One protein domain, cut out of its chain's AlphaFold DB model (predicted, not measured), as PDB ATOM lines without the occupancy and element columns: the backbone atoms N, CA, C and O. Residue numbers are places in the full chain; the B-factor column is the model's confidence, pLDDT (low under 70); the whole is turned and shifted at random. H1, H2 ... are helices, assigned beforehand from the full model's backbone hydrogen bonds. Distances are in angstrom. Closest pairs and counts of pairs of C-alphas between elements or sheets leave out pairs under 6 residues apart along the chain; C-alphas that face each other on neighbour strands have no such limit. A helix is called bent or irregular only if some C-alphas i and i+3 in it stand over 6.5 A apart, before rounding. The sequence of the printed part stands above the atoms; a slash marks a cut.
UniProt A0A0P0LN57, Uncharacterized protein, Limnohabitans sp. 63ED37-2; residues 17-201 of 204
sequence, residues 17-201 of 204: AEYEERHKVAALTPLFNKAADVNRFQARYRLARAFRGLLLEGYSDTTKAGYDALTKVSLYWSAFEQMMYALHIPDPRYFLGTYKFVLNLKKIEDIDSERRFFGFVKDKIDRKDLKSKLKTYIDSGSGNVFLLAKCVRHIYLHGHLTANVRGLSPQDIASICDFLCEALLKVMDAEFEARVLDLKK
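Overview. This is residues 17 to 201 of the 204 residues of an uncharacterized protein of Limnohabitans sp. 63ED37-2 (UniProt A0A0P0LN57). Three long helices, H2, H3 and H10, lie side by side, and H9 crosses over H3 and H10 on one side of them. Beyond H9 lies a helical hairpin of H7 and H8; the short helices H4, H5 and H6 come between H3 and H7 along the chain, and H1 meets H10 near residue 196. The printed part has 185 residues with ten named helices, H1 to H10 in order, and no named strand: all helix. It is compact, with a radius of gyration of the C-alphas of 17.4 A and spans of 53 by 41 by 27 A.

Along the chain. H1, residues 17 to 26, begins at C-alpha 17 at (152.117, 165.412, 180.236) and is irregular, with C-alphas 21 and 24 8.1 A apart. H2 is residues 35 to 50, 22.1 A long, and H3 is residues 61 to 86, 36.7 A long, beginning at C-alpha 61 at (151.695, 131.530, 163.039). H4, residues 92 to 96, H5, residues 100 to 103, and H6, residues 106 to 111, are short. H7 is residues 116 to 124, H8 is residues 128 to 139, 16.3 A long, and H9 is residues 145 to 157, 18.2 A long. H10, residues 170 to 201, is the longest at 46.7 A and ends at C-alpha 201 at (147.374, 179.285, 173.347).

Arrangement. H1 only just touches H10, with 3 pairs of C-alphas within 8 A, the closest being Tyr 19 and Val 196 at 6.0 A. H2 and H3 form a helical hairpin, opposite ways at a shallow tilt of 17 degrees, closest at the C-alphas of Arg 44 and Ala 79, 4.8 A. H3 touches H10, the same way at a shallow tilt of 23 degrees, with the C-alphas of Gly 66 and Pro 170 closest at 4.5 A. H2 and H10 are near each other. H4 and H5 touch only at the corner, and only just, with 3 pairs of C-alphas within 8 A, closest at Leu 96 and Val 102, 6.6 A. H6 touches H10 at residues 172 to 179 alone, closest at the C-alphas of Ile 108 and Ile 176, 5.8 A. H7 and H8 form a helical hairpin at a shallow tilt of 22 degrees, closest at the C-alphas of Lys 122 and Lys 131, 6.1 A. H9 is the hub, touching H3, H5, H7, H8 and H10; its closest C-alphas to H3 are Arg 153 and Ser 74, 5.0 A, at a steep tilt of 63 degrees. H2 and H9 are apart. In H2, H3, H7, H8, H9 and H10 each O i to N i+4 pair is within hydrogen-bond range; in H1 it is 3 of 6, in H6 1 of 2 and in H4 0 of 1, where 2 of 2 O i to N i+3 pairs are within range, and H5 is too short for an O i to N i+4 pair.

Size, cuts and confidence. The C-alphas farthest apart, Gly 58 and Lys 201, are 54.5 A apart. The printed part has no cut, and its one long link is residues 158 to 169. The mean pLDDT of the printed part is 90.2, and residues 101 to 104, 136 and 138 to 143 are under 70.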
ATOM      1  N   ALA A  17     151.645 164.771 179.008       95.06
ATOM      2  CA  ALA A  17     152.117 165.412 180.236       95.06
ATOM      3  C   ALA A  17     151.620 166.866 180.322       95.06
ATOM      4  O   ALA A  17     151.133 167.315 181.358       95.06
ATOM      5  N   GLU A  18     151.640 167.569 179.195       95.31
ATOM      6  CA  GLU A  18     151.176 168.941 179.054       95.31
ATOM      7  C   GLU A  18     149.664 169.057 179.266       95.31
ATOM      8  O   GLU A  18     149.211 170.020 179.898       95.31
ATOM      9  N   TYR A  19     148.889 168.085 178.767       96.12
ATOM     10  CA  TYR A  19     147.464 167.960 179.077       96.12
ATOM     11  C   TYR A  19     147.246 167.717 180.575       96.12
ATOM     12  O   TYR A  19     146.415 168.383 181.187       96.12
ATOM     13  N   GLU A  20     147.984 166.785 181.178       94.94
ATOM     14  CA  GLU A  20     147.818 166.383 182.577       94.94
ATOM     15  C   GLU A  20     148.079 167.544 183.544       94.94
ATOM     16  O   GLU A  20     147.278 167.780 184.453       94.94
ATOM     17  N   GLU A  21     149.112 168.347 183.290       94.75
ATOM     18  CA  GLU A  21     149.387 169.590 184.027       94.75
ATOM     19  C   GLU A  21     148.221 170.590 183.965       94.75
ATOM     20  O   GLU A  21     148.004 171.366 184.898       94.75
ATOM     21  N   ARG A  22     147.447 170.571 182.872       93.56
ATOM     22  CA  ARG A  22     146.414 171.569 182.550       93.56
ATOM     23  C   ARG A  22     144.995 171.003 182.553       93.56
ATOM     24  O   ARG A  22     144.062 171.719 182.203       93.56
ATOM     25  N   HIS A  23     144.769 169.765 182.991       93.75
ATOM     26  CA  HIS A  23     143.470 169.094 182.832       93.75
ATOM     27  C   HIS A  23     142.309 169.824 183.535       93.75
ATOM     28  O   HIS A  23     141.177 169.806 183.050       93.75
ATOM     29  N   LYS A  24     142.578 170.496 184.667       92.19
ATOM     30  CA  LYS A  24     141.580 171.322 185.375       92.19
ATOM     31  C   LYS A  24     141.121 172.500 184.526       92.19
ATOM     32  O   LYS A  24     139.950 172.855 184.547       92.19
ATOM     33  N   VAL A  25     142.057 173.081 183.789       90.62
ATOM     34  CA  VAL A  25     141.822 174.195 182.880       90.62
ATOM     35  C   VAL A  25     141.130 173.698 181.616       90.62
ATOM     36  O   VAL A  25     140.133 174.277 181.206       90.62
ATOM     37  N   ALA A  26     141.574 172.564 181.063       92.38
ATOM     38  CA  ALA A  26     140.926 171.908 179.929       92.38
ATOM     39  C   ALA A  26     139.421 171.693 180.165       92.38
ATOM     40  O   ALA A  26     138.626 171.923 179.257       92.38
ATOM     41  N   ALA A  27     139.028 171.336 181.395       89.62
ATOM     42  CA  ALA A  27     137.632 171.152 181.797       89.62
ATOM     43  C   ALA A  27     136.776 172.437 181.762       89.62
ATOM     44  O   ALA A  27     135.553 172.347 181.820       89.62
ATOM     45  N   LEU A  28     137.402 173.614 181.673       91.62
ATOM     46  CA  LEU A  28     136.741 174.915 181.528       91.62
ATOM     47  C   LEU A  28     136.663 175.376 180.062       91.62
ATOM     48  O   LEU A  28     136.112 176.438 179.783       91.62
ATOM     49  N   THR A  29     137.211 174.600 179.125       93.06
ATOM     50  CA  THR A  29     137.239 174.921 177.691       93.06
ATOM     51  C   THR A  29     136.314 173.991 176.899       93.06
ATOM     52  O   THR A  29     136.049 172.872 177.338       93.06
ATOM     53  N   PRO A  30     135.872 174.381 175.689       94.25
ATOM     54  CA  PRO A  30     135.141 173.479 174.800       94.25
ATOM     55  C   PRO A  30     136.053 172.473 174.069       94.25
ATOM     56  O   PRO A  30     135.555 171.684 173.270       94.25
ATOM     57  N   LEU A  31     137.374 172.502 174.295       94.94
ATOM     58  CA  LEU A  31     138.345 171.678 173.560       94.94
ATOM     59  C   LEU A  31     138.265 170.195 173.937       94.94
ATOM     60  O   LEU A  31     138.527 169.326 173.106       94.94
ATOM     61  N   PHE A  32     137.903 169.915 175.189       96.88
ATOM     62  CA  PHE A  32     137.819 168.570 175.736       96.88
ATOM     63  C   PHE A  32     136.476 168.354 176.429       96.88
ATOM     64  O   PHE A  32     135.830 169.275 176.930       96.88
ATOM     65  N   ASN A  33     136.050 167.100 176.482       96.06
ATOM     66  CA  ASN A  33     135.007 166.660 177.393       96.06
ATOM     67  C   ASN A  33     135.575 166.568 178.824       96.06
ATOM     68  O   ASN A  33     136.734 166.905 179.086       96.06
ATOM     69  N   LYS A  34     134.780 166.084 179.780       95.44
ATOM     70  CA  LYS A  34     135.240 165.876 181.163       95.44
ATOM     71  C   LYS A  34     136.505 165.009 181.214       95.44
ATOM     72  O   LYS A  34     136.638 164.035 180.472       95.44
ATOM     73  N   ALA A  35     137.388 165.292 182.173       95.62
ATOM     74  CA  ALA A  35     138.667 164.590 182.341       95.62
ATOM     75  C   ALA A  35     138.530 163.055 182.401       95.62
ATOM     76  O   ALA A  35     139.380 162.326 181.898       95.62
ATOM     77  N   ALA A  36     137.419 162.541 182.945       95.75
ATOM     78  CA  ALA A  36     137.131 161.108 182.954       95.75
ATOM     79  C   ALA A  36     137.078 160.487 181.543       95.75
ATOM     80  O   ALA A  36     137.498 159.345 181.360       95.75
ATOM     81  N   ASP A  37     136.580 161.214 180.544       97.38
ATOM     82  CA  ASP A  37     136.491 160.729 179.165       97.38
ATOM     83  C   ASP A  37     137.833 160.778 178.447       97.38
ATOM     84  O   ASP A  37     138.149 159.854 177.692       97.38
ATOM     85  N   VAL A  38     138.644 161.792 178.750       97.94
ATOM     86  CA  VAL A  38     140.018 161.907 178.252       97.94
ATOM     87  C   VAL A  38     140.906 160.808 178.850       97.94
ATOM     88  O   VAL A  38     141.634 160.134 178.124       97.94
ATOM     89  N   ASN A  39     140.756 160.508 180.142       97.12
ATOM     90  CA  ASN A  39     141.457 159.396 180.792       97.12
ATOM     91  C   ASN A  39     141.043 158.030 180.221       97.12
ATOM     92  O   ASN A  39     141.877 157.141 180.052       97.12
ATOM     93  N   ARG A  40     139.761 157.841 179.872       98.38
ATOM     94  CA  ARG A  40     139.312 156.625 179.165       98.38
ATOM     95  C   ARG A  40     139.948 156.510 177.784       98.38
ATOM     96  O   ARG A  40     140.288 155.398 177.381       98.38
ATOM     97  N   PHE A  41     140.095 157.627 177.067       98.50
ATOM     98  CA  PHE A  41     140.801 157.648 175.788       98.50
ATOM     99  C   PHE A  41     142.248 157.201 175.984       98.50
ATOM    100  O   PHE A  41     142.654 156.213 175.374       98.50
ATOM    101  N   GLN A  42     142.977 157.832 176.904       98.06
ATOM    102  CA  GLN A  42     144.362 157.486 177.219       98.06
ATOM    103  C   GLN A  42     144.523 156.003 177.574       98.06
ATOM    104  O   GLN A  42     145.401 155.328 177.040       98.06
ATOM    105  N   ALA A  43     143.661 155.463 178.440       97.50
ATOM    106  CA  ALA A  43     143.729 154.060 178.840       97.50
ATOM    107  C   ALA A  43     143.568 153.104 177.644       97.50
ATOM    108  O   ALA A  43     144.332 152.148 177.503       97.50
ATOM    109  N   ARG A  44     142.605 153.373 176.752       98.44
ATOM    110  CA  ARG A  44     142.381 152.560 175.543       98.44
ATOM    111  C   ARG A  44     143.489 152.734 174.512       98.44
ATOM    112  O   ARG A  44     143.900 151.752 173.902       98.44
ATOM    113  N   TYR A  45     143.987 153.954 174.347       98.50
ATOM    114  CA  TYR A  45     145.117 154.265 173.482       98.50
ATOM    115  C   TYR A  45     146.366 153.490 173.925       98.50
ATOM    116  O   TYR A  45     146.960 152.762 173.128       98.50
ATOM    117  N   ARG A  46     146.702 153.548 175.221       97.38
ATOM    118  CA  ARG A  46     147.806 152.786 175.822       97.38
ATOM    119  C   ARG A  46     147.639 151.288 175.595       97.38
ATOM    120  O   ARG A  46     148.586 150.644 175.158       97.38
ATOM    121  N   LEU A  47     146.443 150.740 175.832       97.25
ATOM    122  CA  LEU A  47     146.159 149.323 175.582       97.25
ATOM    123  C   LEU A  47     146.397 148.946 174.113       97.25
ATOM    124  O   LEU A  47     147.095 147.972 173.838       97.25
ATOM    125  N   ALA A  48     145.864 149.729 173.172       98.06
ATOM    126  CA  ALA A  48     146.027 149.484 171.742       98.06
ATOM    127  C   ALA A  48     147.508 149.511 171.318       98.06
ATOM    128  O   ALA A  48     147.968 148.619 170.609       98.06
ATOM    129  N   ARG A  49     148.281 150.487 171.811       97.62
ATOM    130  CA  ARG A  49     149.722 150.630 171.532       97.62
ATOM    131  C   ARG A  49     150.589 149.575 172.222       97.62
ATOM    132  O   ARG A  49     151.646 149.202 171.702       97.62
ATOM    133  N   ALA A  50     150.174 149.117 173.398       96.44
ATOM    134  CA  ALA A  50     150.874 148.105 174.177       96.44
ATOM    135  C   ALA A  50     150.567 146.679 173.709       96.44
ATOM    136  O   ALA A  50     151.307 145.769 174.071       96.44
ATOM    137  N   PHE A  51     149.524 146.469 172.902       97.06
ATOM    138  CA  PHE A  51     149.184 145.156 172.368       97.06
ATOM    139  C   PHE A  51     150.363 144.553 171.581       97.06
ATOM    140  O   PHE A  51     150.997 145.222 170.758       97.06
ATOM    141  N   ARG A  52     150.689 143.287 171.868       95.75
ATOM    142  CA  ARG A  52     151.801 142.539 171.246       95.75
ATOM    143  C   ARG A  52     151.352 141.275 170.514       95.75
ATOM    144  O   ARG A  52     152.195 140.508 170.070       95.75
ATOM    145  N   GLY A  53     150.044 141.091 170.361       96.38
ATOM    146  CA  GLY A  53     149.457 139.869 169.829       96.38
ATOM    147  C   GLY A  53     148.835 139.009 170.923       96.38
ATOM    148  O   GLY A  53     149.034 139.228 172.120       96.38
ATOM    149  N   LEU A  54     148.044 138.044 170.484       96.38
ATOM    150  CA  LEU A  54     147.419 137.013 171.293       96.38
ATOM    151  C   LEU A  54     148.426 135.897 171.578       96.38
ATOM    152  O   LEU A  54     149.370 135.680 170.818       96.38
ATOM    153  N   LEU A  55     148.185 135.153 172.652       97.06
ATOM    154  CA  LEU A  55     148.794 133.848 172.873       97.06
ATOM    155  C   LEU A  55     147.739 132.798 172.519       97.06
ATOM    156  O   LEU A  55     146.718 132.717 173.197       97.06
ATOM    157  N   LEU A  56     147.953 132.062 171.426       95.88
ATOM    158  CA  LEU A  56     146.998 131.087 170.895       95.88
ATOM    159  C   LEU A  56     147.689 129.734 170.733       95.88
ATOM    160  O   LEU A  56     148.591 129.594 169.909       95.88
ATOM    161  N   GLU A  57     147.261 128.742 171.504       96.56
ATOM    162  CA  GLU A  57     147.772 127.374 171.408       96.56
ATOM    163  C   GLU A  57     147.074 126.610 170.274       96.56
ATOM    164  O   GLU A  57     145.863 126.723 170.090       96.56
ATOM    165  N   GLY A  58     147.838 125.833 169.499       96.50
ATOM    166  CA  GLY A  58     147.310 125.003 168.405       96.50
ATOM    167  C   GLY A  58     146.998 125.745 167.098       96.50
ATOM    168  O   GLY A  58     146.550 125.122 166.138       96.50
ATOM    169  N   TYR A  59     147.254 127.054 167.026       95.88
ATOM    170  CA  TYR A  59     147.109 127.847 165.804       95.88
ATOM    171  C   TYR A  59     148.440 127.954 165.055       95.88
ATOM    172  O   TYR A  59     149.495 128.071 165.672       95.88
ATOM    173  N   SER A  60     148.393 127.972 163.718       95.31
ATOM    174  CA  SER A  60     149.569 128.326 162.919       95.31
ATOM    175  C   SER A  60     149.932 129.802 163.100       95.31
ATOM    176  O   SER A  60     149.044 130.637 163.300       95.31
ATOM    177  N   ASP A  61     151.211 130.144 162.936       95.12
ATOM    178  CA  ASP A  61     151.695 131.530 163.039       95.12
ATOM    179  C   ASP A  61     150.973 132.480 162.078       95.12
ATOM    180  O   ASP A  61     150.627 133.604 162.438       95.12
ATOM    181  N   THR A  62     150.671 132.012 160.865       94.38
ATOM    182  CA  THR A  62     149.928 132.793 159.870       94.38
ATOM    183  C   THR A  62     148.502 133.079 160.335       94.38
ATOM    184  O   THR A  62     148.063 134.226 160.333       94.38
ATOM    185  N   THR A  63     147.779 132.059 160.800       95.06
ATOM    186  CA  THR A  63     146.407 132.225 161.303       95.06
ATOM    187  C   THR A  63     146.385 133.128 162.534       95.06
ATOM    188  O   THR A  63     145.526 134.004 162.648       95.06
ATOM    189  N   LYS A  64     147.361 132.954 163.431       96.50
ATOM    190  CA  LYS A  64     147.570 133.813 164.594       96.50
ATOM    191  C   LYS A  64     147.770 135.271 164.177       96.50
ATOM    192  O   LYS A  64     147.092 136.131 164.728       96.50
ATOM    193  N   ALA A  65     148.611 135.551 163.180       95.81
ATOM    194  CA  ALA A  65     148.837 136.911 162.683       95.81
ATOM    195  C   ALA A  65     147.537 137.585 162.203       95.81
ATOM    196  O   ALA A  65     147.288 138.749 162.522       95.81
ATOM    197  N   GLY A  66     146.661 136.842 161.517       96.06
ATOM    198  CA  GLY A  66     145.342 137.346 161.123       96.06
ATOM    199  C   GLY A  66     144.461 137.716 162.325       96.06
ATOM    200  O   GLY A  66     143.878 138.801 162.357       96.06
ATOM    201  N   TYR A  67     144.390 136.859 163.350       97.69
ATOM    202  CA  TYR A  67     143.620 137.151 164.570       97.69
ATOM    203  C   TYR A  67     144.217 138.285 165.405       97.69
ATOM    204  O   TYR A  67     143.468 139.114 165.934       97.69
ATOM    205  N   ASP A  68     145.544 138.355 165.491       97.94
ATOM    206  CA  ASP A  68     146.257 139.450 166.142       97.94
ATOM    207  C   ASP A  68     145.874 140.781 165.499       97.94
ATOM    208  O   ASP A  68     145.506 141.724 166.198       97.94
ATOM    209  N   ALA A  69     145.887 140.848 164.168       97.69
ATOM    210  CA  ALA A  69     145.593 142.072 163.442       97.69
ATOM    211  C   ALA A  69     144.115 142.494 163.557       97.69
ATOM    212  O   ALA A  69     143.826 143.669 163.791       97.69
ATOM    213  N   LEU A  70     143.171 141.545 163.492       97.75
ATOM    214  CA  LEU A  70     141.741 141.812 163.717       97.75
ATOM    215  C   LEU A  70     141.463 142.323 165.143       97.75
ATOM    216  O   LEU A  70     140.701 143.279 165.346       97.75
ATOM    217  N   THR A  71     142.127 141.724 166.135       98.44
ATOM    218  CA  THR A  71     142.070 142.171 167.534       98.44
ATOM    219  C   THR A  71     142.637 143.577 167.665       98.44
ATOM    220  O   THR A  71     142.003 144.455 168.252       98.44
ATOM    221  N   LYS A  72     143.802 143.821 167.063       98.25
ATOM    222  CA  LYS A  72     144.479 145.118 167.072       98.25
ATOM    223  C   LYS A  72     143.583 146.211 166.490       98.25
ATOM    224  O   LYS A  72     143.355 147.204 167.175       98.25
ATOM    225  N   VAL A  73     142.966 146.006 165.322       98.31
ATOM    226  CA  VAL A  73     142.002 146.970 164.743       98.31
ATOM    227  C   VAL A  73     140.867 147.276 165.712       98.31
ATOM    228  O   VAL A  73     140.483 148.435 165.866       98.31
ATOM    229  N   SER A  74     140.353 146.267 166.414       98.31
ATOM    230  CA  SER A  74     139.269 146.452 167.386       98.31
ATOM    231  C   SER A  74     139.690 147.316 168.579       98.31
ATOM    232  O   SER A  74     138.921 148.180 169.011       98.31
ATOM    233  N   LEU A  75     140.916 147.133 169.078       98.56
ATOM    234  CA  LEU A  75     141.493 147.957 170.146       98.56
ATOM    235  C   LEU A  75     141.729 149.399 169.679       98.56
ATOM    236  O   LEU A  75     141.299 150.338 170.351       98.56
ATOM    237  N   TYR A  76     142.344 149.580 168.506       98.62
ATOM    238  CA  TYR A  76     142.591 150.902 167.923       98.62
ATOM    239  C   TYR A  76     141.286 151.649 167.630       98.62
ATOM    240  O   TYR A  76     141.175 152.830 167.950       98.62
ATOM    241  N   TRP A  77     140.265 150.969 167.098       98.19
ATOM    242  CA  TRP A  77     138.947 151.569 166.882       98.19
ATOM    243  C   TRP A  77     138.295 152.000 168.198       98.19
ATOM    244  O   TRP A  77     137.713 153.079 168.275       98.19
ATOM    245  N   SER A  78     138.407 151.190 169.256       98.31
ATOM    246  CA  SER A  78     137.860 151.540 170.571       98.31
ATOM    247  C   SER A  78     138.539 152.771 171.190       98.31
ATOM    248  O   SER A  78     137.864 153.589 171.826       98.31
ATOM    249  N   ALA A  79     139.855 152.918 170.997       98.69
ATOM    250  CA  ALA A  79     140.595 154.120 171.378       98.69
ATOM    251  C   ALA A  79     140.157 155.332 170.543       98.69
ATOM    252  O   ALA A  79     139.842 156.377 171.105       98.69
ATOM    253  N   PHE A  80     140.038 155.165 169.226       98.44
ATOM    254  CA  PHE A  80     139.612 156.213 168.300       98.44
ATOM    255  C   PHE A  80     138.198 156.733 168.600       98.44
ATOM    256  O   PHE A  80     137.988 157.941 168.674       98.44
ATOM    257  N   GLU A  81     137.229 155.847 168.856       97.94
ATOM    258  CA  GLU A  81     135.880 156.243 169.288       97.94
ATOM    259  C   GLU A  81     135.908 157.050 170.585       97.94
ATOM    260  O   GLU A  81     135.193 158.043 170.719       97.94
ATOM    261  N   GLN A  82     136.750 156.642 171.534       98.50
ATOM    262  CA  GLN A  82     136.871 157.348 172.799       98.50
ATOM    263  C   GLN A  82     137.551 158.709 172.637       98.50
ATOM    264  O   GLN A  82     137.149 159.646 173.318       98.50
ATOM    265  N   MET A  83     138.527 158.836 171.732       98.44
ATOM    266  CA  MET A  83     139.125 160.122 171.377       98.44
ATOM    267  C   MET A  83     138.073 161.064 170.797       98.44
ATOM    268  O   MET A  83     137.934 162.187 171.263       98.44
ATOM    269  N   MET A  84     137.290 160.598 169.819       97.94
ATOM    270  CA  MET A  84     136.226 161.411 169.229       97.94
ATOM    271  C   MET A  84     135.257 161.914 170.303       97.94
ATOM    272  O   MET A  84     134.954 163.101 170.348       97.94
ATOM    273  N   TYR A  85     134.841 161.041 171.225       98.00
ATOM    274  CA  TYR A  85     133.989 161.438 172.345       98.00
ATOM    275  C   TYR A  85     134.667 162.436 173.301       98.00
ATOM    276  O   TYR A  85     134.039 163.393 173.754       98.00
ATOM    277  N   ALA A  86     135.954 162.230 173.592       97.94
ATOM    278  CA  ALA A  86     136.753 163.103 174.447       97.94
ATOM    279  C   ALA A  86     137.003 164.490 173.830       97.94
ATOM    280  O   ALA A  86     137.218 165.435 174.580       97.94
ATOM    281  N   LEU A  87     136.954 164.616 172.500       97.50
ATOM    282  CA  LEU A  87     137.199 165.856 171.750       97.50
ATOM    283  C   LEU A  87     135.923 166.452 171.121       97.50
ATOM    284  O   LEU A  87     136.018 167.301 170.240       97.50
ATOM    285  N   HIS A  88     134.735 165.986 171.527       96.31
ATOM    286  CA  HIS A  88     133.432 166.420 170.988       96.31
ATOM    287  C   HIS A  88     133.274 166.260 169.465       96.31
ATOM    288  O   HIS A  88     132.550 167.014 168.817       96.31
ATOM    289  N   ILE A  89     133.921 165.256 168.873       95.44
ATOM    290  CA  ILE A  89     133.831 164.952 167.443       95.44
ATOM    291  C   ILE A  89     132.676 163.962 167.223       95.44
ATOM    292  O   ILE A  89     132.757 162.816 167.672       95.44
ATOM    293  N   PRO A  90     131.589 164.356 166.533       89.69
ATOM    294  CA  PRO A  90     130.379 163.537 166.461       89.69
ATOM    295  C   PRO A  90     130.468 162.401 165.433       89.69
ATOM    296  O   PRO A  90     129.748 161.408 165.545       89.69
ATOM    297  N   ASP A  91     131.306 162.547 164.404       87.88
ATOM    298  CA  ASP A  91     131.349 161.617 163.277       87.88
ATOM    299  C   ASP A  91     132.757 161.534 162.654       87.88
ATOM    300  O   ASP A  91     133.349 162.578 162.369       87.88
ATOM    301  N   PRO A  92     133.275 160.324 162.348       87.62
ATOM    302  CA  PRO A  92     134.564 160.145 161.672       87.62
ATOM    303  C   PRO A  92     134.697 160.879 160.330       87.62
ATOM    304  O   PRO A  92     135.808 161.123 159.864       87.62
ATOM    305  N   ARG A  93     133.582 161.234 159.675       84.75
ATOM    306  CA  ARG A  93     133.581 162.020 158.431       84.75
ATOM    307  C   ARG A  93     134.202 163.406 158.598       84.75
ATOM    308  O   ARG A  93     134.662 163.959 157.604       84.75
ATOM    309  N   TYR A  94     134.268 163.925 159.826       86.50
ATOM    310  CA  TYR A  94     134.957 165.173 160.164       86.50
ATOM    311  C   TYR A  94     136.398 165.215 159.622       86.50
ATOM    312  O   TYR A  94     136.872 166.246 159.162       86.50
ATOM    313  N   PHE A  95     137.070 164.066 159.588       88.88
ATOM    314  CA  PHE A  95     138.477 163.953 159.207       88.88
ATOM    315  C   PHE A  95     138.730 163.869 157.694       88.88
ATOM    316  O   PHE A  95     139.882 163.961 157.271       88.88
ATOM    317  N   LEU A  96     137.697 163.683 156.860       81.38
ATOM    318  CA  LEU A  96     137.879 163.388 155.429       81.38
ATOM    319  C   LEU A  96     138.458 164.567 154.634       81.38
ATOM    320  O   LEU A  96     139.163 164.342 153.654       81.38
ATOM    321  N   GLY A  97     138.191 165.806 155.059       79.00
ATOM    322  CA  GLY A  97     138.772 167.004 154.442       79.00
ATOM    323  C   GLY A  97     140.218 167.271 154.873       79.00
ATOM    324  O   GLY A  97     141.012 167.788 154.089       79.00
ATOM    325  N   THR A  98     140.566 166.880 156.099       86.38
ATOM    326  CA  THR A  98     141.858 167.187 156.729       86.38
ATOM    327  C   THR A  98     142.920 166.142 156.393       86.38
ATOM    328  O   THR A  98     144.054 166.480 156.059       86.38
ATOM    329  N   TYR A  99     142.558 164.858 156.416       86.25
ATOM    330  CA  TYR A  99     143.510 163.756 156.298       86.25
ATOM    331  C   TYR A  99     143.348 163.019 154.971       86.25
ATOM    332  O   TYR A  99     142.734 161.959 154.898       86.25
ATOM    333  N   LYS A 100     143.959 163.537 153.900       77.50
ATOM    334  CA  LYS A 100     143.842 162.951 152.547       77.50
ATOM    335  C   LYS A 100     144.272 161.480 152.459       77.50
ATOM    336  O   LYS A 100     143.752 160.750 151.623       77.50
ATOM    337  N   PHE A 101     145.179 161.011 153.322       69.69
ATOM    338  CA  PHE A 101     145.573 159.595 153.352       69.69
ATOM    339  C   PHE A 101     144.441 158.662 153.808       69.69
ATOM    340  O   PHE A 101     144.446 157.493 153.440       69.69
ATOM    341  N   VAL A 102     143.457 159.171 154.557       66.31
ATOM    342  CA  VAL A 102     142.241 158.432 154.941       66.31
ATOM    343  C   VAL A 102     141.401 158.086 153.713       66.31
ATOM    344  O   VAL A 102     140.654 157.110 153.747       66.31
ATOM    345  N   LEU A 103     141.548 158.862 152.634       64.38
ATOM    346  CA  LEU A 103     140.865 158.648 151.360       64.38
ATOM    347  C   LEU A 103     141.601 157.670 150.433       64.38
ATOM    348  O   LEU A 103     141.060 157.268 149.407       64.38
ATOM    349  N   ASN A 104     142.841 157.294 150.763       69.56
ATOM    350  CA  ASN A 104     143.689 156.501 149.882       69.56
ATOM    351  C   ASN A 104     143.661 155.017 150.266       69.56
ATOM    352  O   ASN A 104     144.549 154.521 150.960       69.56
ATOM    353  N   LEU A 105     142.645 154.302 149.778       75.88
ATOM    354  CA  LEU A 105     142.549 152.845 149.914       75.88
ATOM    355  C   LEU A 105     143.418 152.075 148.919       75.88
ATOM    356  O   LEU A 105     143.384 150.850 148.956       75.88
ATOM    357  N   LYS A 106     144.223 152.743 148.083       79.38
ATOM    358  CA  LYS A 106     145.026 152.069 147.057       79.38
ATOM    359  C   LYS A 106     145.875 150.941 147.639       79.38
ATOM    360  O   LYS A 106     145.895 149.858 147.089       79.38
ATOM    361  N   LYS A 107     146.463 151.148 148.823       81.62
ATOM    362  CA  LYS A 107     147.213 150.093 149.524       81.62
ATOM    363  C   LYS A 107     146.376 148.847 149.827       81.62
ATOM    364  O   LYS A 107     146.907 147.749 149.792       81.62
ATOM    365  N   ILE A 108     145.097 149.014 150.161       85.69
ATOM    366  CA  ILE A 108     144.182 147.893 150.401       85.69
ATOM    367  C   ILE A 108     143.760 147.273 149.071       85.69
ATOM    368  O   ILE A 108     143.711 146.056 148.980       85.69
ATOM    369  N   GLU A 109     143.482 148.076 148.043       85.56
ATOM    370  CA  GLU A 109     143.131 147.576 146.707       85.56
ATOM    371  C   GLU A 109     144.285 146.813 146.041       85.56
ATOM    372  O   GLU A 109     144.042 145.822 145.365       85.56
ATOM    373  N   ASP A 110     145.533 147.217 146.280       87.25
ATOM    374  CA  ASP A 110     146.722 146.512 145.795       87.25
ATOM    375  C   ASP A 110     146.850 145.113 146.445       87.25
ATOM    376  O   ASP A 110     147.370 144.191 145.822       87.25
ATOM    377  N   ILE A 111     146.351 144.940 147.680       87.06
ATOM    378  CA  ILE A 111     146.335 143.658 148.415       87.06
ATOM    379  C   ILE A 111     145.084 142.829 148.067       87.06
ATOM    380  O   ILE A 111     145.154 141.616 147.890       87.06
ATOM    381  N   ASP A 112     143.923 143.478 147.970       86.69
ATOM    382  CA  ASP A 112     142.612 142.879 147.710       86.69
ATOM    383  C   ASP A 112     142.072 143.324 146.344       86.69
ATOM    384  O   ASP A 112     140.994 143.916 146.237       86.69
ATOM    385  N   SER A 113     142.835 143.045 145.285       83.75
ATOM    386  CA  SER A 113     142.530 143.483 143.913       83.75
ATOM    387  C   SER A 113     141.192 142.946 143.396       83.75
ATOM    388  O   SER A 113     140.458 143.635 142.691       83.75
ATOM    389  N   GLU A 114     140.824 141.739 143.824       85.44
ATOM    390  CA  GLU A 114     139.535 141.102 143.537       85.44
ATOM    391  C   GLU A 114     138.402 141.554 144.480       85.44
ATOM    392  O   GLU A 114     137.275 141.063 144.386       85.44
ATOM    393  N   ARG A 115     138.673 142.486 145.406       85.06
ATOM    394  CA  ARG A 115     137.713 143.024 146.386       85.06
ATOM    395  C   ARG A 115     137.023 141.933 147.222       85.06
ATOM    396  O   ARG A 115     135.860 142.077 147.615       85.06
ATOM    397  N   ARG A 116     137.718 140.829 147.508       86.69
ATOM    398  CA  ARG A 116     137.215 139.674 148.269       86.69
ATOM    399  C   ARG A 116     136.996 140.028 149.734       86.69
ATOM    400  O   ARG A 116     135.964 139.648 150.296       86.69
ATOM    401  N   PHE A 117     137.908 140.796 150.331       86.94
ATOM    402  CA  PHE A 117     137.769 141.309 151.694       86.94
ATOM    403  C   PHE A 117     136.583 142.261 151.776       86.94
ATOM    404  O   PHE A 117     135.676 142.063 152.585       86.94
ATOM    405  N   PHE A 118     136.537 143.260 150.889       83.56
ATOM    406  CA  PHE A 118     135.442 144.232 150.852       83.56
ATOM    407  C   PHE A 118     134.086 143.575 150.615       83.56
ATOM    408  O   PHE A 118     133.113 143.894 151.305       83.56
ATOM    409  N   GLY A 119     134.020 142.638 149.668       84.75
ATOM    410  CA  GLY A 119     132.820 141.865 149.378       84.75
ATOM    411  C   GLY A 119     132.354 141.081 150.599       84.75
ATOM    412  O   GLY A 119     131.180 141.139 150.955       84.75
ATOM    413  N   PHE A 120     133.273 140.415 151.304       87.62
ATOM    414  CA  PHE A 120     132.931 139.699 152.530       87.62
ATOM    415  C   PHE A 120     132.392 140.631 153.619       87.62
ATOM    416  O   PHE A 120     131.339 140.361 154.197       87.62
ATOM    417  N   VAL A 121     133.086 141.744 153.873       86.88
ATOM    418  CA  VAL A 121     132.674 142.732 154.878       86.88
ATOM    419  C   VAL A 121     131.274 143.262 154.555       86.88
ATOM    420  O   VAL A 121     130.412 143.305 155.430       86.88
ATOM    421  N   LYS A 122     131.009 143.601 153.290       84.62
ATOM    422  CA  LYS A 122     129.699 144.064 152.810       84.62
ATOM    423  C   LYS A 122     128.594 143.030 152.998       84.62
ATOM    424  O   LYS A 122     127.470 143.401 153.350       84.62
ATOM    425  N   ASP A 123     128.894 141.760 152.768       86.25
ATOM    426  CA  ASP A 123     127.904 140.688 152.851       86.25
ATOM    427  C   ASP A 123     127.515 140.361 154.294       86.25
ATOM    428  O   ASP A 123     126.381 139.948 154.528       86.25
ATOM    429  N   LYS A 124     128.423 140.581 155.253       87.31
ATOM    430  CA  LYS A 124     128.239 140.261 156.679       87.31
ATOM    431  C   LYS A 124     127.750 141.417 157.550       87.31
ATOM    432  O   LYS A 124     127.565 141.239 158.747       87.31
ATOM    433  N   ILE A 125     127.540 142.599 156.980       84.38
ATOM    434  CA  ILE A 125     126.901 143.704 157.698       84.38
ATOM    435  C   ILE A 125     125.383 143.560 157.578       84.38
ATOM    436  O   ILE A 125     124.808 143.805 156.515       84.38
ATOM    437  N   ASP A 126     124.729 143.246 158.694       77.50
ATOM    438  CA  ASP A 126     123.263 143.140 158.765       77.50
ATOM    439  C   ASP A 126     122.578 144.508 158.889       77.50
ATOM    440  O   ASP A 126     121.432 144.717 158.480       77.50
ATOM    441  N   ARG A 127     123.307 145.493 159.419       76.06
ATOM    442  CA  ARG A 127     122.829 146.864 159.574       76.06
ATOM    443  C   ARG A 127     122.670 147.553 158.220       76.06
ATOM    444  O   ARG A 127     123.651 147.959 157.596       76.06
ATOM    445  N   LYS A 128     121.416 147.754 157.798       76.31
ATOM    446  CA  LYS A 128     121.056 148.399 156.519       76.31
ATOM    447  C   LYS A 128     121.754 149.748 156.302       76.31
ATOM    448  O   LYS A 128     122.163 150.040 155.181       76.31
ATOM    449  N   ASP A 129     121.937 150.546 157.355       77.12
ATOM    450  CA  ASP A 129     122.601 151.852 157.274       77.12
ATOM    451  C   ASP A 129     124.108 151.738 156.998       77.12
ATOM    452  O   ASP A 129     124.634 152.457 156.148       77.12
ATOM    453  N   LEU A 130     124.800 150.812 157.668       73.12
ATOM    454  CA  LEU A 130     126.218 150.528 157.428       73.12
ATOM    455  C   LEU A 130     126.427 149.890 156.054       73.12
ATOM    456  O   LEU A 130     127.364 150.262 155.352       73.12
ATOM    457  N   LYS A 131     125.528 148.991 155.641       78.19
ATOM    458  CA  LYS A 131     125.577 148.324 154.336       78.19
ATOM    459  C   LYS A 131     125.372 149.302 153.181       78.19
ATOM    460  O   LYS A 131     126.123 149.258 152.213       78.19
ATOM    461  N   SER A 132     124.390 150.201 153.297       76.00
ATOM    462  CA  SER A 132     124.129 151.256 152.306       76.00
ATOM    463  C   SER A 132     125.317 152.205 152.186       76.00
ATOM    464  O   SER A 132     125.820 152.412 151.084       76.00
ATOM    465  N   LYS A 133     125.845 152.678 153.326       74.31
ATOM    466  CA  LYS A 133     127.072 153.478 153.361       74.31
ATOM    467  C   LYS A 133     128.188 152.734 152.642       74.31
ATOM    468  O   LYS A 133     128.680 153.238 151.640       74.31
ATOM    469  N   LEU A 134     128.548 151.531 153.091       74.75
ATOM    470  CA  LEU A 134     129.658 150.764 152.523       74.75
ATOM    471  C   LEU A 134     129.493 150.504 151.017       74.75
ATOM    472  O   LEU A 134     130.480 150.558 150.294       74.75
ATOM    473  N   LYS A 135     128.264 150.282 150.532       72.81
ATOM    474  CA  LYS A 135     127.977 150.184 149.096       72.81
ATOM    475  C   LYS A 135     128.330 151.484 148.369       72.81
ATOM    476  O   LYS A 135     129.130 151.437 147.445       72.81
ATOM    477  N   THR A 136     127.820 152.627 148.830       69.31
ATOM    478  CA  THR A 136     128.186 153.938 148.272       69.31
ATOM    479  C   THR A 136     129.703 154.164 148.298       69.31
ATOM    480  O   THR A 136     130.233 154.679 147.326       69.31
ATOM    481  N   TYR A 137     130.406 153.716 149.346       71.25
ATOM    482  CA  TYR A 137     131.872 153.811 149.454       71.25
ATOM    483  C   TYR A 137     132.641 152.924 148.461       71.25
ATOM    484  O   TYR A 137     133.680 153.346 147.963       71.25
ATOM    485  N   ILE A 138     132.168 151.703 148.189       66.25
ATOM    486  CA  ILE A 138     132.786 150.803 147.198       66.25
ATOM    487  C   ILE A 138     132.563 151.336 145.775       66.25
ATOM    488  O   ILE A 138     133.448 151.214 144.926       66.25
ATOM    489  N   ASP A 139     131.395 151.935 145.532       67.12
ATOM    490  CA  ASP A 139     130.975 152.402 144.210       67.12
ATOM    491  C   ASP A 139     131.567 153.790 143.858       67.12
ATOM    492  O   ASP A 139     131.786 154.072 142.683       67.12
ATOM    493  N   SER A 140     131.866 154.654 144.842       63.53
ATOM    494  CA  SER A 140     132.360 156.027 144.612       63.53
ATOM    495  C   SER A 140     133.882 156.173 144.495       63.53
ATOM    496  O   SER A 140     134.355 157.269 144.196       63.53
ATOM    497  N   GLY A 141     134.668 155.132 144.797       58.94
ATOM    498  CA  GLY A 141     136.142 155.175 144.778       58.94
ATOM    499  C   GLY A 141     136.792 156.092 145.832       58.94
ATOM    500  O   GLY A 141     138.008 156.092 145.993       58.94
ATOM    501  N   SER A 142     136.001 156.850 146.597       59.78
ATOM    502  CA  SER A 142     136.433 157.685 147.722       59.78
ATOM    503  C   SER A 142     136.421 156.873 149.016       59.78
ATOM    504  O   SER A 142     135.601 157.059 149.917       59.78
ATOM    505  N   GLY A 143     137.310 155.891 149.079       64.56
ATOM    506  CA  GLY A 143     137.371 154.956 150.185       64.56
ATOM    507  C   GLY A 143     137.624 155.632 151.537       64.56
ATOM    508  O   GLY A 143     138.497 156.475 151.646       64.56
ATOM    509  N   ASN A 144     136.875 155.269 152.583       79.44
ATOM    510  CA  ASN A 144     137.045 155.827 153.928       79.44
ATOM    511  C   ASN A 144     137.572 154.757 154.881       79.44
ATOM    512  O   ASN A 144     136.832 153.859 155.300       79.44
ATOM    513  N   VAL A 145     138.844 154.899 155.255       87.00
ATOM    514  CA  VAL A 145     139.536 153.994 156.181       87.00
ATOM    515  C   VAL A 145     138.784 153.827 157.508       87.00
ATOM    516  O   VAL A 145     138.705 152.714 158.027       87.00
ATOM    517  N   PHE A 146     138.145 154.878 158.029       89.06
ATOM    518  CA  PHE A 146     137.396 154.787 159.285       89.06
ATOM    519  C   PHE A 146     136.142 153.937 159.159       89.06
ATOM    520  O   PHE A 146     135.832 153.163 160.063       89.06
ATOM    521  N   LEU A 147     135.408 154.057 158.050       87.00
ATOM    522  CA  LEU A 147     134.245 153.199 157.861       87.00
ATOM    523  C   LEU A 147     134.679 151.739 157.762       87.00
ATOM    524  O   LEU A 147     134.055 150.886 158.389       87.00
ATOM    525  N   LEU A 148     135.744 151.455 157.009       89.56
ATOM    526  CA  LEU A 148     136.240 150.092 156.886       89.56
ATOM    527  C   LEU A 148     136.666 149.535 158.250       89.56
ATOM    528  O   LEU A 148     136.201 148.464 158.625       89.56
ATOM    529  N   ALA A 149     137.444 150.284 159.036       93.25
ATOM    530  CA  ALA A 149     137.838 149.878 160.386       93.25
ATOM    531  C   ALA A 149     136.629 149.628 161.308       93.25
ATOM    532  O   ALA A 149     136.583 148.612 162.008       93.25
ATOM    533  N   LYS A 150     135.610 150.497 161.256       92.75
ATOM    534  CA  LYS A 150     134.348 150.313 161.987       92.75
ATOM    535  C   LYS A 150     133.654 149.010 161.608       92.75
ATOM    536  O   LYS A 150     133.204 148.273 162.484       92.75
ATOM    537  N   CYS A 151     133.545 148.750 160.307       91.19
ATOM    538  CA  CYS A 151     132.911 147.555 159.774       91.19
ATOM    539  C   CYS A 151     133.677 146.299 160.189       91.19
ATOM    540  O   CYS A 151     133.053 145.387 160.719       91.19
ATOM    541  N   VAL A 152     135.006 146.287 160.027       93.56
ATOM    542  CA  VAL A 152     135.890 145.181 160.429       93.56
ATOM    543  C   VAL A 152     135.707 144.846 161.903       93.56
ATOM    544  O   VAL A 152     135.391 143.699 162.215       93.56
ATOM    545  N   ARG A 153     135.803 145.837 162.802       94.81
ATOM    546  CA  ARG A 153     135.534 145.628 164.234       94.81
ATOM    547  C   ARG A 153     134.153 145.015 164.442       94.81
ATOM    548  O   ARG A 153     134.026 144.049 165.185       94.81
ATOM    549  N   HIS A 154     133.120 145.603 163.838       91.94
ATOM    550  CA  HIS A 154     131.742 145.167 164.043       91.94
ATOM    551  C   HIS A 154     131.577 143.684 163.698       91.94
ATOM    552  O   HIS A 154     131.172 142.902 164.552       91.94
ATOM    553  N   ILE A 155     131.956 143.272 162.489       92.00
ATOM    554  CA  ILE A 155     131.757 141.886 162.051       92.00
ATOM    555  C   ILE A 155     132.720 140.895 162.724       92.00
ATOM    556  O   ILE A 155     132.357 139.736 162.900       92.00
ATOM    557  N   TYR A 156     133.918 141.329 163.132       95.12
ATOM    558  CA  TYR A 156     134.852 140.500 163.899       95.12
ATOM    559  C   TYR A 156     134.328 140.212 165.304       95.12
ATOM    560  O   TYR A 156     134.256 139.054 165.701       95.12
ATOM    561  N   LEU A 157     133.887 141.240 166.036       92.12
ATOM    562  CA  LEU A 157     133.363 141.064 167.395       92.12
ATOM    563  C   LEU A 157     132.028 140.305 167.427       92.12
ATOM    564  O   LEU A 157     131.698 139.708 168.446       92.12
ATOM    565  N   HIS A 158     131.282 140.289 166.319       90.19
ATOM    566  CA  HIS A 158     130.113 139.421 166.148       90.19
ATOM    567  C   HIS A 158     130.462 138.002 165.659       90.19
ATOM    568  O   HIS A 158     129.564 137.189 165.463       90.19
ATOM    569  N   GLY A 159     131.746 137.680 165.473       89.69
ATOM    570  CA  GLY A 159     132.215 136.342 165.099       89.69
ATOM    571  C   GLY A 159     132.018 135.980 163.625       89.69
ATOM    572  O   GLY A 159     132.201 134.827 163.248       89.69
ATOM    573  N   HIS A 160     131.647 136.938 162.772       89.25
ATOM    574  CA  HIS A 160     131.480 136.691 161.340       89.25
ATOM    575  C   HIS A 160     132.802 136.714 160.583       89.25
ATOM    576  O   HIS A 160     132.937 136.001 159.594       89.25
ATOM    577  N   LEU A 161     133.757 137.537 161.014       90.38
ATOM    578  CA  LEU A 161     135.068 137.670 160.380       90.38
ATOM    579  C   LEU A 161     136.109 136.843 161.133       90.38
ATOM    580  O   LEU A 161     136.217 136.936 162.352       90.38
ATOM    581  N   THR A 162     136.887 136.052 160.399       91.69
ATOM    582  CA  THR A 162     137.981 135.231 160.934       91.69
ATOM    583  C   THR A 162     139.284 135.565 160.208       91.69
ATOM    584  O   THR A 162     139.289 136.353 159.263       91.69
ATOM    585  N   ALA A 163     140.397 134.964 160.630       90.81
ATOM    586  CA  ALA A 163     141.692 135.142 159.974       90.81
ATOM    587  C   ALA A 163     141.734 134.619 158.522       90.81
ATOM    588  O   ALA A 163     142.640 134.983 157.784       90.81
ATOM    589  N   ASN A 164     140.771 133.793 158.096       87.94
ATOM    590  CA  ASN A 164     140.712 133.225 156.749       87.94
ATOM    591  C   ASN A 164     139.413 133.662 156.061       87.94
ATOM    592  O   ASN A 164     138.325 133.242 156.456       87.94
ATOM    593  N   VAL A 165     139.507 134.495 155.022       86.38
ATOM    594  CA  VAL A 165     138.332 135.129 154.402       86.38
ATOM    595  C   VAL A 165     138.344 134.924 152.898       86.38
ATOM    596  O   VAL A 165     139.184 135.488 152.215       86.38
ATOM    597  N   ARG A 166     137.382 134.161 152.360       83.94
ATOM    598  CA  ARG A 166     137.143 134.013 150.904       83.94
ATOM    599  C   ARG A 166     138.419 133.818 150.062       83.94
ATOM    600  O   ARG A 166     138.557 134.400 148.994       83.94
ATOM    601  N   GLY A 167     139.353 132.998 150.542       81.56
ATOM    602  CA  GLY A 167     140.603 132.708 149.833       81.56
ATOM    603  C   GLY A 167     141.672 133.804 149.911       81.56
ATOM    604  O   GLY A 167     142.686 133.683 149.227       81.56
ATOM    605  N   LEU A 168     141.474 134.855 150.715       87.31
ATOM    606  CA  LEU A 168     142.562 135.709 151.189       87.31
ATOM    607  C   LEU A 168     143.343 134.981 152.273       87.31
ATOM    608  O   LEU A 168     142.760 134.300 153.125       87.31
ATOM    609  N   SER A 169     144.660 135.159 152.246       92.12
ATOM    610  CA  SER A 169     145.522 134.613 153.278       92.12
ATOM    611  C   SER A 169     145.383 135.425 154.574       92.12
ATOM    612  O   SER A 169     145.116 136.630 154.527       92.12
ATOM    613  N   PRO A 170     145.630 134.822 155.748       93.56
ATOM    614  CA  PRO A 170     145.732 135.569 157.000       93.56
ATOM    615  C   PRO A 170     146.734 136.730 156.964       93.56
ATOM    616  O   PRO A 170     146.548 137.722 157.667       93.56
ATOM    617  N   GLN A 171     147.770 136.632 156.127       93.81
ATOM    618  CA  GLN A 171     148.774 137.679 155.963       93.81
ATOM    619  C   GLN A 171     148.226 138.900 155.210       93.81
ATOM    620  O   GLN A 171     148.555 140.037 155.560       93.81
ATOM    621  N   ASP A 172     147.354 138.682 154.225       93.31
ATOM    622  CA  ASP A 172     146.651 139.766 153.528       93.31
ATOM    623  C   ASP A 172     145.734 140.499 154.510       93.31
ATOM    624  O   ASP A 172     145.773 141.726 154.615       93.31
ATOM    625  N   ILE A 173     144.975 139.741 155.313       94.12
ATOM    626  CA  ILE A 173     144.120 140.294 156.372       94.12
ATOM    627  C   ILE A 173     144.945 141.115 157.364       94.12
ATOM    628  O   ILE A 173     144.541 142.226 157.716       94.12
ATOM    629  N   ALA A 174     146.105 140.601 157.782       95.38
ATOM    630  CA  ALA A 174     147.000 141.308 158.686       95.38
ATOM    631  C   ALA A 174     147.488 142.633 158.091       95.38
ATOM    632  O   ALA A 174     147.367 143.673 158.735       95.38
ATOM    633  N   SER A 175     147.928 142.617 156.833       94.19
ATOM    634  CA  SER A 175     148.441 143.799 156.129       94.19
ATOM    635  C   SER A 175     147.375 144.889 155.967       94.19
ATOM    636  O   SER A 175     147.637 146.069 156.209       94.19
ATOM    637  N   ILE A 176     146.142 144.497 155.625       93.44
ATOM    638  CA  ILE A 176     144.997 145.413 155.561       93.44
ATOM    639  C   ILE A 176     144.732 146.015 156.947       93.44
ATOM    640  O   ILE A 176     144.624 147.231 157.090       93.44
ATOM    641  N   CYS A 177     144.648 145.175 157.978       95.56
ATOM    642  CA  CYS A 177     144.363 145.598 159.346       95.56
ATOM    643  C   CYS A 177     145.443 146.526 159.922       95.56
ATOM    644  O   CYS A 177     145.106 147.500 160.599       95.56
ATOM    645  N   ASP A 178     146.718 146.279 159.633       95.12
ATOM    646  CA  ASP A 178     147.813 147.151 160.053       95.12
ATOM    647  C   ASP A 178     147.710 148.531 159.402       95.12
ATOM    648  O   ASP A 178     147.809 149.539 160.105       95.12
ATOM    649  N   PHE A 179     147.379 148.604 158.108       93.62
ATOM    650  CA  PHE A 179     147.117 149.884 157.447       93.62
ATOM    651  C   PHE A 179     145.964 150.658 158.112       93.62
ATOM    652  O   PHE A 179     146.076 151.867 158.339       93.62
ATOM    653  N   LEU A 180     144.874 149.974 158.486       94.56
ATOM    654  CA  LEU A 180     143.767 150.596 159.223       94.56
ATOM    655  C   LEU A 180     144.230 151.124 160.590       94.56
ATOM    656  O   LEU A 180     143.887 152.249 160.960       94.56
ATOM    657  N   CYS A 181     145.020 150.343 161.331       96.56
ATOM    658  CA  CYS A 181     145.552 150.743 162.636       96.56
ATOM    659  C   CYS A 181     146.468 151.968 162.531       96.56
ATOM    660  O   CYS A 181     146.347 152.888 163.339       96.56
ATOM    661  N   GLU A 182     147.357 152.010 161.536       94.88
ATOM    662  CA  GLU A 182     148.243 153.152 161.292       94.88
ATOM    663  C   GLU A 182     147.463 154.432 160.988       94.88
ATOM    664  O   GLU A 182     147.792 155.498 161.507       94.88
ATOM    665  N   ALA A 183     146.424 154.340 160.156       93.38
ATOM    666  CA  ALA A 183     145.592 155.488 159.822       93.38
ATOM    667  C   ALA A 183     144.828 156.014 161.046       93.38
ATOM    668  O   ALA A 183     144.807 157.224 161.275       93.38
ATOM    669  N   LEU A 184     144.248 155.117 161.856       96.31
ATOM    670  CA  LEU A 184     143.594 155.478 163.118       96.31
ATOM    671  C   LEU A 184     144.580 156.149 164.079       96.31
ATOM    672  O   LEU A 184     144.250 157.173 164.670       96.31
ATOM    673  N   LEU A 185     145.788 155.594 164.213       97.25
ATOM    674  CA  LEU A 185     146.821 156.129 165.094       97.25
ATOM    675  C   LEU A 185     147.228 157.546 164.710       97.25
ATOM    676  O   LEU A 185     147.215 158.427 165.560       97.25
ATOM    677  N   LYS A 186     147.533 157.775 163.429       95.69
ATOM    678  CA  LYS A 186     147.947 159.093 162.929       95.69
ATOM    679  C   LYS A 186     146.917 160.173 163.233       95.69
ATOM    680  O   LYS A 186     147.289 161.280 163.596       95.69
ATOM    681  N   VAL A 187     145.634 159.847 163.087       96.44
ATOM    682  CA  VAL A 187     144.546 160.792 163.367       96.44
ATOM    683  C   VAL A 187     144.397 161.005 164.869       96.44
ATOM    684  O   VAL A 187     144.243 162.143 165.292       96.44
ATOM    685  N   MET A 188     144.492 159.945 165.682       98.12
ATOM    686  CA  MET A 188     144.457 160.094 167.141       98.12
ATOM    687  C   MET A 188     145.580 160.987 167.662       98.12
ATOM    688  O   MET A 188     145.327 161.860 168.489       98.12
ATOM    689  N   ASP A 189     146.792 160.775 167.158       97.94
ATOM    690  CA  ASP A 189     147.976 161.534 167.546       97.94
ATOM    691  C   ASP A 189     147.820 163.008 167.161       97.94
ATOM    692  O   ASP A 189     147.887 163.874 168.028       97.94
ATOM    693  N   ALA A 190     147.520 163.281 165.888       97.38
ATOM    694  CA  ALA A 190     147.416 164.643 165.371       97.38
ATOM    695  C   ALA A 190     146.264 165.441 166.001       97.38
ATOM    696  O   ALA A 190     146.433 166.607 166.354       97.38
ATOM    697  N   GLU A 191     145.086 164.832 166.166       97.75
ATOM    698  CA  GLU A 191     143.936 165.536 166.734       97.75
ATOM    699  C   GLU A 191     144.138 165.823 168.219       97.75
ATOM    700  O   GLU A 191     143.875 166.943 168.654       97.75
ATOM    701  N   PHE A 192     144.623 164.848 168.994       98.06
ATOM    702  CA  PHE A 192     144.877 165.066 170.415       98.06
ATOM    703  C   PHE A 192     145.967 166.122 170.625       98.06
ATOM    704  O   PHE A 192     145.744 167.075 171.372       98.06
ATOM    705  N   GLU A 193     147.088 166.019 169.902       98.00
ATOM    706  CA  GLU A 193     148.171 167.006 169.927       98.00
ATOM    707  C   GLU A 193     147.657 168.419 169.627       98.00
ATOM    708  O   GLU A 193     147.902 169.344 170.402       98.00
ATOM    709  N   ALA A 194     146.875 168.583 168.556       97.38
ATOM    710  CA  ALA A 194     146.326 169.877 168.168       97.38
ATOM    711  C   ALA A 194     145.478 170.516 169.282       97.38
ATOM    712  O   ALA A 194     145.634 171.705 169.557       97.38
ATOM    713  N   ARG A 195     144.629 169.743 169.980       97.06
ATOM    714  CA  ARG A 195     143.795 170.296 171.071       97.06
ATOM    715  C   ARG A 195     144.621 170.662 172.294       97.06
ATOM    716  O   ARG A 195     144.290 171.632 172.969       97.06
ATOM    717  N   VAL A 196     145.691 169.921 172.580       97.06
ATOM    718  CA  VAL A 196     146.618 170.291 173.656       97.06
ATOM    719  C   VAL A 196     147.374 171.571 173.296       97.06
ATOM    720  O   VAL A 196     147.512 172.451 174.142       97.06
ATOM    721  N   LEU A 197     147.809 171.732 172.045       96.75
ATOM    722  CA  LEU A 197     148.454 172.966 171.586       96.75
ATOM    723  C   LEU A 197     147.503 174.167 171.626       96.75
ATOM    724  O   LEU A 197     147.903 175.240 172.071       96.75
ATOM    725  N   ASP A 198     146.246 174.001 171.223       95.94
ATOM    726  CA  ASP A 198     145.246 175.067 171.331       95.94
ATOM    727  C   ASP A 198     144.938 175.411 172.789       95.94
ATOM    728  O   ASP A 198     144.826 176.588 173.124       95.94
ATOM    729  N   LEU A 199     144.910 174.415 173.682       94.56
ATOM    730  CA  LEU A 199     144.793 174.651 175.119       94.56
ATOM    731  C   LEU A 199     145.945 175.514 175.646       94.56
ATOM    732  O   LEU A 199     145.706 176.335 176.521       94.56
ATOM    733  N   LYS A 200     147.172 175.378 175.123       91.50
ATOM    734  CA  LYS A 200     148.303 176.235 175.527       91.50
ATOM    735  C   LYS A 200     148.088 177.693 175.115       91.50
ATOM    736  O   LYS A 200     148.292 178.576 175.937       91.50
ATOM    737  N   LYS A 201     147.598 177.932 173.894       91.31
ATOM    738  CA  LYS A 201     147.374 179.285 173.347       91.31
ATOM    739  C   LYS A 201     146.306 180.086 174.084       91.31
ATOM    740  O   LYS A 201     146.339 181.304 174.048       91.31
TER     741      LYS A 201